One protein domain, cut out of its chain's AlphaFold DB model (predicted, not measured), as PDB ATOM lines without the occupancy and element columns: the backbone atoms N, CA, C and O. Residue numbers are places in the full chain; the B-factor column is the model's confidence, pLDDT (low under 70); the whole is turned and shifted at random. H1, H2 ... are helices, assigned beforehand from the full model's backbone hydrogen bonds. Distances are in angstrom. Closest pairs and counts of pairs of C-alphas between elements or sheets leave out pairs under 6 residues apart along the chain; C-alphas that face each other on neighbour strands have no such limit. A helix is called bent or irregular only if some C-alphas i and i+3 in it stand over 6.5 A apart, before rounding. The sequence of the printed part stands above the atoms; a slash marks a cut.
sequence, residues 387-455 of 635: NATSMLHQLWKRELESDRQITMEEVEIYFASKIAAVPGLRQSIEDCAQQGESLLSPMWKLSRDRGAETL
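Overview. This is residues 387 to 455 of the 635 residues of an uncharacterized protein of Gibberella fujikuroi (UniProt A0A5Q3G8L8). Four short helices form a loose four-sided ring, H1 to H2 to H3 to H4 and back to H1, neighbours running opposite ways; residues 449 to 455 stick out. The printed part has 69 residues, four named helices and no named strand. It is all helix, compact with a radius of gyration of the C-alphas of 11.9 A, and spans 38 by 24 by 21 A.

Arrangement. H1, residues 388 to 401, is close but not clearly touching H2, residues 408 to 421; closest C-alphas Ala 388 and Phe 415, 7.8 A; shallow tilt, 21 degrees. H2 is close but not clearly touching H3, residues 425 to 434; closest C-alphas Ile 419 and Leu 425, 5.7 A. H4, residues 441 to 452, touches H3 with residues 441 to 443 alone; closest C-alphas Ile 429 and Pro 442, 6.1 A; steep tilt, 46 degrees. H4 touches H1 with residues 443 to 447 alone; closest C-alphas Thr 389 and Ser 447, 6.4 A. H1, H3 and H4 have every O i to N i+4 pair within hydrogen-bond range, H2 8 of 10.

Along the chain. H1, 19.9 A long, begins at C-alpha 388 (-17.091, 52.197, -121.186); H2, 16.9 A, is irregular, C-alphas 414 and 417 being 8.5 A apart. H3 is 14.5 A; H4, 16.4 A, ends at C-alpha 452 (-21.973, 39.231, -112.928).

Size, cuts and confidence. The printed part has no cut and no long link; residues 387 to 390 and 450 to 455 have pLDDT under 70.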
ATOM      1  N   ASN A 387     -15.474  54.973-117.453       60.06
ATOM      2  CA  ASN A 387     -15.363  53.650-118.050       60.06
ATOM      3  C   ASN A 387     -16.399  53.468-119.187       60.06
ATOM      4  O   ASN A 387     -17.399  54.184-119.279       60.06
ATOM      5  N   ALA A 388     -16.180  52.487-120.071       64.62
ATOM      6  CA  ALA A 388     -17.091  52.197-121.186       64.62
ATOM      7  C   ALA A 388     -18.557  52.023-120.739       64.62
ATOM      8  O   ALA A 388     -19.476  52.337-121.489       64.62
ATOM      9  N   THR A 389     -18.773  51.579-119.498       69.56
ATOM     10  CA  THR A 389     -20.093  51.465-118.881       69.56
ATOM     11  C   THR A 389     -20.733  52.837-118.646       69.56
ATOM     12  O   THR A 389     -21.911  52.996-118.942       69.56
ATOM     13  N   SER A 390     -20.004  53.847-118.174       67.00
ATOM     14  CA  SER A 390     -20.516  55.213-117.992       67.00
ATOM     15  C   SER A 390     -20.869  55.885-119.323       67.00
ATOM     16  O   SER A 390     -21.917  56.517-119.422       67.00
ATOM     17  N   MET A 391     -20.054  55.695-120.366       72.88
ATOM     18  CA  MET A 391     -20.366  56.200-121.713       72.88
ATOM     19  C   MET A 391     -21.620  55.535-122.285       72.88
ATOM     20  O   MET A 391     -22.515  56.199-122.804       72.88
ATOM     21  N   LEU A 392     -21.724  54.217-122.110       80.56
ATOM     22  CA  LEU A 392     -22.909  53.464-122.487       80.56
ATOM     23  C   LEU A 392     -24.162  53.978-121.761       80.56
ATOM     24  O   LEU A 392     -25.188  54.167-122.404       80.56
ATOM     25  N   HIS A 393     -24.077  54.280-120.460       75.69
ATOM     26  CA  HIS A 393     -25.178  54.908-119.715       75.69
ATOM     27  C   HIS A 393     -25.580  56.273-120.287       75.69
ATOM     28  O   HIS A 393     -26.770  56.576-120.327       75.69
ATOM     29  N   GLN A 394     -24.622  57.100-120.716       73.69
ATOM     30  CA  GLN A 394     -24.916  58.421-121.275       73.69
ATOM     31  C   GLN A 394     -25.595  58.333-122.641       73.69
ATOM     32  O   GLN A 394     -26.594  59.014-122.856       73.69
ATOM     33  N   LEU A 395     -25.114  57.467-123.535       77.19
ATOM     34  CA  LEU A 395     -25.747  57.263-124.841       77.19
ATOM     35  C   LEU A 395     -27.141  56.649-124.696       77.19
ATOM     36  O   LEU A 395     -28.076  57.107-125.343       77.19
ATOM     37  N   TRP A 396     -27.307  55.702-123.769       80.81
ATOM     38  CA  TRP A 396     -28.606  55.107-123.450       80.81
ATOM     39  C   TRP A 396     -29.601  56.141-122.910       80.81
ATOM     40  O   TRP A 396     -30.784  56.120-123.245       80.81
ATOM     41  N   LYS A 397     -29.120  57.066-122.069       75.44
ATOM     42  CA  LYS A 397     -29.904  58.191-121.551       75.44
ATOM     43  C   LYS A 397     -30.259  59.180-122.665       75.44
ATOM     44  O   LYS A 397     -31.407  59.597-122.750       75.44
ATOM     45  N   ARG A 398     -29.309  59.507-123.544       72.81
ATOM     46  CA  ARG A 398     -29.521  60.410-124.683       72.81
ATOM     47  C   ARG A 398     -30.542  59.854-125.673       72.81
ATOM     48  O   ARG A 398     -31.379  60.613-126.142       72.81
ATOM     49  N   GLU A 399     -30.502  58.557-125.962       78.62
ATOM     50  CA  GLU A 399     -31.490  57.888-126.822       78.62
ATOM     51  C   GLU A 399     -32.919  58.001-126.259       78.62
ATOM     52  O   GLU A 399     -33.860  58.201-127.020       78.62
ATOM     53  N   LEU A 400     -33.076  57.965-124.928       75.25
ATOM     54  CA  LEU A 400     -34.362  58.207-124.260       75.25
ATOM     55  C   LEU A 400     -34.780  59.681-124.290       75.25
ATOM     56  O   LEU A 400     -35.929  59.980-124.583       75.25
ATOM     57  N   GLU A 401     -33.872  60.597-123.950       71.44
ATOM     58  CA  GLU A 401     -34.198  62.021-123.780       71.44
ATOM     59  C   GLU A 401     -34.386  62.761-125.106       71.44
ATOM     60  O   GLU A 401     -35.182  63.691-125.179       71.44
ATOM     61  N   SER A 402     -33.647  62.369-126.146       70.81
ATOM     62  CA  SER A 402     -33.742  62.985-127.478       70.81
ATOM     63  C   SER A 402     -34.728  62.283-128.409       70.81
ATOM     64  O   SER A 402     -34.924  62.747-129.528       70.81
ATOM     65  N   ASP A 403     -35.287  61.152-127.970       78.56
ATOM     66  CA  ASP A 403     -36.148  60.249-128.741       78.56
ATOM     67  C   ASP A 403     -35.592  59.858-130.128       78.56
ATOM     68  O   ASP A 403     -36.308  59.411-131.023       78.56
ATOM     69  N   ARG A 404     -34.272  59.983-130.297       85.25
ATOM     70  CA  ARG A 404     -33.531  59.677-131.518       85.25
ATOM     71  C   ARG A 404     -32.745  58.391-131.321       85.25
ATOM     72  O   ARG A 404     -31.992  58.273-130.354       85.25
ATOM     73  N   GLN A 405     -32.872  57.468-132.269       83.19
ATOM     74  CA  GLN A 405     -32.071  56.246-132.293       83.19
ATOM     75  C   GLN A 405     -30.580  56.565-132.430       83.19
ATOM     76  O   GLN A 405     -30.183  57.450-133.198       83.19
ATOM     77  N   ILE A 406     -29.752  55.831-131.690       84.25
ATOM     78  CA  ILE A 406     -28.305  55.876-131.887       84.25
ATOM     79  C   ILE A 406     -27.963  55.129-133.175       84.25
ATOM     80  O   ILE A 406     -28.435  54.017-133.400       84.25
ATOM     81  N   THR A 407     -27.137  55.743-134.015       86.75
ATOM     82  CA  THR A 407     -26.711  55.164-135.296       86.75
ATOM     83  C   THR A 407     -25.518  54.222-135.128       86.75
ATOM     84  O   THR A 407     -24.781  54.291-134.141       86.75
ATOM     85  N   MET A 408     -25.291  53.347-136.113       85.56
ATOM     86  CA  MET A 408     -24.121  52.462-136.106       85.56
ATOM     87  C   MET A 408     -22.808  53.256-136.144       85.56
ATOM     88  O   MET A 408     -21.868  52.904-135.439       85.56
ATOM     89  N   GLU A 409     -22.772  54.366-136.886       79.56
ATOM     90  CA  GLU A 409     -21.623  55.277-136.924       79.56
ATOM     91  C   GLU A 409     -21.291  55.805-135.521       79.56
ATOM     92  O   GLU A 409     -20.146  55.732-135.079       79.56
ATOM     93  N   GLU A 410     -22.294  56.245-134.756       78.31
ATOM     94  CA  GLU A 410     -22.086  56.681-133.371       78.31
ATOM     95  C   GLU A 410     -21.581  55.545-132.473       78.31
ATOM     96  O   GLU A 410     -20.694  55.751-131.642       78.31
ATOM     97  N   VAL A 411     -22.110  54.331-132.633       82.00
ATOM     98  CA  VAL A 411     -21.635  53.164-131.876       82.00
ATOM     99  C   VAL A 411     -20.172  52.856-132.198       82.00
ATOM    100  O   VAL A 411     -19.383  52.603-131.283       82.00
ATOM    101  N   GLU A 412     -19.780  52.925-133.467       82.19
ATOM    102  CA  GLU A 412     -18.400  52.726-133.899       82.19
ATOM    103  C   GLU A 412     -17.475  53.821-133.370       82.19
ATOM    104  O   GLU A 412     -16.426  53.498-132.815       82.19
ATOM    105  N   ILE A 413     -17.897  55.088-133.420       75.69
ATOM    106  CA  ILE A 413     -17.143  56.217-132.858       75.69
ATOM    107  C   ILE A 413     -16.841  55.979-131.373       75.69
ATOM    108  O   ILE A 413     -15.699  56.121-130.935       75.69
ATOM    109  N   TYR A 414     -17.841  55.592-130.578       73.81
ATOM    110  CA  TYR A 414     -17.676  55.508-129.123       73.81
ATOM    111  C   TYR A 414     -17.126  54.167-128.617       73.81
ATOM    112  O   TYR A 414     -16.621  54.101-127.482       73.81
ATOM    113  N   PHE A 415     -17.224  53.100-129.417       82.44
ATOM    114  CA  PHE A 415     -16.917  51.734-128.988       82.44
ATOM    115  C   PHE A 415     -16.069  50.915-129.972       82.44
ATOM    116  O   PHE A 415     -15.947  49.708-129.759       82.44
ATOM    117  N   ALA A 416     -15.401  51.527-130.959       78.56
ATOM    118  CA  ALA A 416     -14.523  50.845-131.927       78.56
ATOM    119  C   ALA A 416     -13.600  49.791-131.291       78.56
ATOM    120  O   ALA A 416     -13.615  48.622-131.674       78.56
ATOM    121  N   SER A 417     -12.850  50.172-130.250       75.44
ATOM    122  CA  SER A 417     -11.942  49.253-129.545       75.44
ATOM    123  C   SER A 417     -12.675  48.054-128.930       75.44
ATOM    124  O   SER A 417     -12.173  46.932-128.943       75.44
ATOM    125  N   LYS A 418     -13.893  48.260-128.412       81.50
ATOM    126  CA  LYS A 418     -14.696  47.195-127.802       81.50
ATOM    127  C   LYS A 418     -15.258  46.243-128.851       81.50
ATOM    128  O   LYS A 418     -15.263  45.040-128.609       81.50
ATOM    129  N   ILE A 419     -15.712  46.786-129.979       85.50
ATOM    130  CA  ILE A 419     -16.208  46.026-131.129       85.50
ATOM    131  C   ILE A 419     -15.087  45.146-131.684       85.50
ATOM    132  O   ILE A 419     -15.288  43.948-131.849       85.50
ATOM    133  N   ALA A 420     -13.886  45.703-131.860       81.44
ATOM    134  CA  ALA A 420     -12.716  44.947-132.300       81.44
ATOM    135  C   ALA A 420     -12.296  43.855-131.294       81.44
ATOM    136  O   ALA A 420     -11.871  42.774-131.688       81.44
ATOM    137  N   ALA A 421     -12.427  44.119-129.990       80.06
ATOM    138  CA  ALA A 421     -11.982  43.204-128.938       80.06
ATOM    139  C   ALA A 421     -12.950  42.044-128.631       80.06
ATOM    140  O   ALA A 421     -12.571  41.126-127.902       80.06
ATOM    141  N   VAL A 422     -14.204  42.092-129.092       85.94
ATOM    142  CA  VAL A 422     -15.229  41.091-128.755       85.94
ATOM    143  C   VAL A 422     -15.761  40.455-130.039       85.94
ATOM    144  O   VAL A 422     -16.572  41.074-130.731       85.94
ATOM    145  N   PRO A 423     -15.344  39.215-130.356       90.56
ATOM    146  CA  PRO A 423     -15.806  38.510-131.547       90.56
ATOM    147  C   PRO A 423     -17.336  38.445-131.622       90.56
ATOM    148  O   PRO A 423     -17.998  38.147-130.628       90.56
ATOM    149  N   GLY A 424     -17.896  38.745-132.795       91.06
ATOM    150  CA  GLY A 424     -19.343  38.716-133.043       91.06
ATOM    151  C   GLY A 424     -20.141  39.885-132.450       91.06
ATOM    152  O   GLY A 424     -21.341  39.975-132.705       91.06
ATOM    153  N   LEU A 425     -19.512  40.808-131.707       90.38
ATOM    154  CA  LEU A 425     -20.220  41.948-131.115       90.38
ATOM    155  C   LEU A 425     -20.805  42.877-132.183       90.38
ATOM    156  O   LEU A 425     -21.933  43.329-132.022       90.38
ATOM    157  N   ARG A 426     -20.068  43.121-133.275       91.56
ATOM    158  CA  ARG A 426     -20.561  43.909-134.415       91.56
ATOM    159  C   ARG A 426     -21.844  43.310-134.991       91.56
ATOM    160  O   ARG A 426     -22.856  43.996-135.043       91.56
ATOM    161  N   GLN A 427     -21.807  42.018-135.316       92.81
ATOM    162  CA  GLN A 427     -22.961  41.303-135.859       92.81
ATOM    163  C   GLN A 427     -24.151  41.360-134.897       92.81
ATOM    164  O   GLN A 427     -25.256  41.669-135.307       92.81
ATOM    165  N   SER A 428     -23.918  41.174-133.593       91.06
ATOM    166  CA  SER A 428     -24.991  41.276-132.593       91.06
ATOM    167  C   SER A 428     -25.643  42.666-132.543       91.06
ATOM    168  O   SER A 428     -26.820  42.771-132.217       91.06
ATOM    169  N   ILE A 429     -24.886  43.736-132.814       91.81
ATOM    170  CA  ILE A 429     -25.412  45.109-132.886       91.81
ATOM    171  C   ILE A 429     -26.246  45.288-134.157       91.81
ATOM    172  O   ILE A 429     -27.345  45.835-134.092       91.81
ATOM    173  N   GLU A 430     -25.756  44.787-135.287       91.44
ATOM    174  CA  GLU A 430     -26.466  44.819-136.569       91.44
ATOM    175  C   GLU A 430     -27.770  43.995-136.516       91.44
ATOM    176  O   GLU A 430     -28.811  44.463-136.978       91.44
ATOM    177  N   ASP A 431     -27.764  42.834-135.857       91.75
ATOM    178  CA  ASP A 431     -28.955  42.005-135.641       91.75
ATOM    179  C   ASP A 431     -30.006  42.738-134.785       91.75
ATOM    180  O   ASP A 431     -31.204  42.667-135.069       91.75
ATOM    181  N   CYS A 432     -29.578  43.486-133.757       90.00
ATOM    182  CA  CYS A 432     -30.476  44.340-132.972       90.00
ATOM    183  C   CYS A 432     -31.128  45.415-133.853       90.00
ATOM    184  O   CYS A 432     -32.336  45.625-133.743       90.00
ATOM    185  N   ALA A 433     -30.367  46.035-134.761       87.00
ATOM    186  CA  ALA A 433     -30.891  47.020-135.710       87.00
ATOM    187  C   ALA A 433     -32.038  46.435-136.546       87.00
ATOM    188  O   ALA A 433     -33.113  47.024-136.647       87.00
ATOM    189  N   GLN A 434     -31.829  45.233-137.092       87.75
ATOM    190  CA  GLN A 434     -32.818  44.528-137.912       87.75
ATOM    191  C   GLN A 434     -34.078  44.153-137.120       87.75
ATOM    192  O   GLN A 434     -35.175  44.101-137.673       87.75
ATOM    193  N   GLN A 435     -33.940  43.918-135.815       87.50
ATOM    194  CA  GLN A 435     -35.047  43.595-134.913       87.50
ATOM    195  C   GLN A 435     -35.766  44.841-134.360       87.50
ATOM    196  O   GLN A 435     -36.705  44.704-133.568       87.50
ATOM    197  N   GLY A 436     -35.343  46.048-134.758       86.69
ATOM    198  CA  GLY A 436     -35.845  47.316-134.226       86.69
ATOM    199  C   GLY A 436     -35.436  47.578-132.771       86.69
ATOM    200  O   GLY A 436     -36.037  48.415-132.099       86.69
ATOM    201  N   GLU A 437     -34.445  46.852-132.259       90.56
ATOM    202  CA  GLU A 437     -33.896  47.022-130.916       90.56
ATOM    203  C   GLU A 437     -32.835  48.127-130.878       90.56
ATOM    204  O   GLU A 437     -32.188  48.429-131.881       90.56
ATOM    205  N   SER A 438     -32.596  48.690-129.689       89.81
ATOM    206  CA  SER A 438     -31.520  49.668-129.509       89.81
ATOM    207  C   SER A 438     -30.167  49.025-129.821       89.81
ATOM    208  O   SER A 438     -29.827  47.977-129.253       89.81
ATOM    209  N   LEU A 439     -29.353  49.691-130.646       92.31
ATOM    210  CA  LEU A 439     -27.997  49.245-131.007       92.31
ATOM    211  C   LEU A 439     -27.070  49.115-129.793       92.31
ATOM    212  O   LEU A 439     -26.066  48.403-129.820       92.31
ATOM    213  N   LEU A 440     -27.403  49.782-128.690       90.88
ATOM    214  CA  LEU A 440     -26.630  49.727-127.458       90.88
ATOM    215  C   LEU A 440     -26.853  48.419-126.673       90.88
ATOM    216  O   LEU A 440     -26.087  48.111-125.750       90.88
ATOM    217  N   SER A 441     -27.894  47.644-127.003       89.62
ATOM    218  CA  SER A 441     -28.354  46.482-126.222       89.62
ATOM    219  C   SER A 441     -27.285  45.398-126.026       89.62
ATOM    220  O   SER A 441     -27.078  44.977-124.879       89.62
ATOM    221  N   PRO A 442     -26.534  44.974-127.065       90.69
ATOM    222  CA  PRO A 442     -25.479  43.972-126.903       90.69
ATOM    223  C   PRO A 442     -24.352  44.447-125.982       90.69
ATOM    224  O   PRO A 442     -23.839  43.682-125.162       90.69
ATOM    225  N   MET A 443     -24.005  45.736-126.046       87.56
ATOM    226  CA  MET A 443     -22.984  46.330-125.179       87.56
ATOM    227  C   MET A 443     -23.442  46.393-123.720       87.56
ATOM    228  O   MET A 443     -22.647  46.153-122.807       87.56
ATOM    229  N   TRP A 444     -24.729  46.658-123.491       84.62
ATOM    230  CA  TRP A 444     -25.319  46.652-122.154       84.62
ATOM    231  C   TRP A 444     -25.306  45.267-121.530       84.62
ATOM    232  O   TRP A 444     -24.905  45.107-120.373       84.62
ATOM    233  N   LYS A 445     -25.687  44.254-122.314       84.38
ATOM    234  CA  LYS A 445     -25.606  42.850-121.910       84.38
ATOM    235  C   LYS A 445     -24.171  42.478-121.536       84.38
ATOM    236  O   LYS A 445     -23.925  42.064-120.408       84.38
ATOM    237  N   LEU A 446     -23.209  42.775-122.410       82.44
ATOM    238  CA  LEU A 446     -21.792  42.512-122.164       82.44
ATOM    239  C   LEU A 446     -21.264  43.201-120.892       82.44
ATOM    240  O   LEU A 446     -20.472  42.621-120.147       82.44
ATOM    241  N   SER A 447     -21.683  44.444-120.630       78.50
ATOM    242  CA  SER A 447     -21.285  45.164-119.415       78.50
ATOM    243  C   SER A 447     -21.874  44.535-118.150       78.50
ATOM    244  O   SER A 447     -21.207  44.532-117.116       78.50
ATOM    245  N   ARG A 448     -23.106  44.012-118.213       74.25
ATOM    246  CA  ARG A 448     -23.748  43.315-117.090       74.25
ATOM    247  C   ARG A 448     -23.113  41.955-116.833       74.25
ATOM    248  O   ARG A 448     -22.827  41.655-115.680       74.25
ATOM    249  N   ASP A 449     -22.826  41.192-117.881       73.75
ATOM    250  CA  ASP A 449     -22.258  39.846-117.765       73.75
ATOM    251  C   ASP A 449     -20.846  39.888-117.151       73.75
ATOM    252  O   ASP A 449     -20.530  39.102-116.260       73.75
ATOM    253  N   ARG A 450     -20.025  40.890-117.503       65.88
ATOM    254  CA  ARG A 450     -18.716  41.127-116.852       65.88
ATOM    255  C   ARG A 450     -18.815  41.562-115.385       65.88
ATOM    256  O   ARG A 450     -17.887  41.327-114.612       65.88
ATOM    257  N   GLY A 451     -19.904  42.236-115.015       56.38
ATOM    258  CA  GLY A 451     -20.206  42.581-113.624       56.38
ATOM    259  C   GLY A 451     -20.754  41.395-112.822       56.38
ATOM    260  O   GLY A 451     -20.565  41.349-111.610       56.38
ATOM    261  N   ALA A 452     -21.404  40.445-113.501       53.91
ATOM    262  CA  ALA A 452     -21.973  39.231-112.928       53.91
ATOM    263  C   ALA A 452     -20.970  38.069-112.813       53.91
ATOM    264  O   ALA A 452     -21.221  37.169-112.016       53.91
ATOM    265  N   GLU A 453     -19.833  38.096-113.529       51.16
ATOM    266  CA  GLU A 453     -18.662  37.267-113.194       51.16
ATOM    267  C   GLU A 453     -18.216  37.613-111.770       51.16
ATOM    268  O   GLU A 453     -17.531  38.612-111.514       51.16
ATOM    269  N   THR A 454     -18.655  36.798-110.816       55.56
ATOM    270  CA  THR A 454     -18.440  37.050-109.399       55.56
ATOM    271  C   THR A 454     -16.946  36.998-109.071       55.56
ATOM    272  O   THR A 454     -16.143  36.351-109.750       55.56
ATOM    273  N   LEU A 455     -16.547  37.621-107.957       50.88
ATOM    274  CA  LEU A 455     -15.207  37.439-107.374       50.88
ATOM    275  C   LEU A 455     -14.858  35.945-107.200       50.88
ATOM    276  O   LEU A 455     -13.690  35.566-107.242       50.88
TER     277      LEU A 455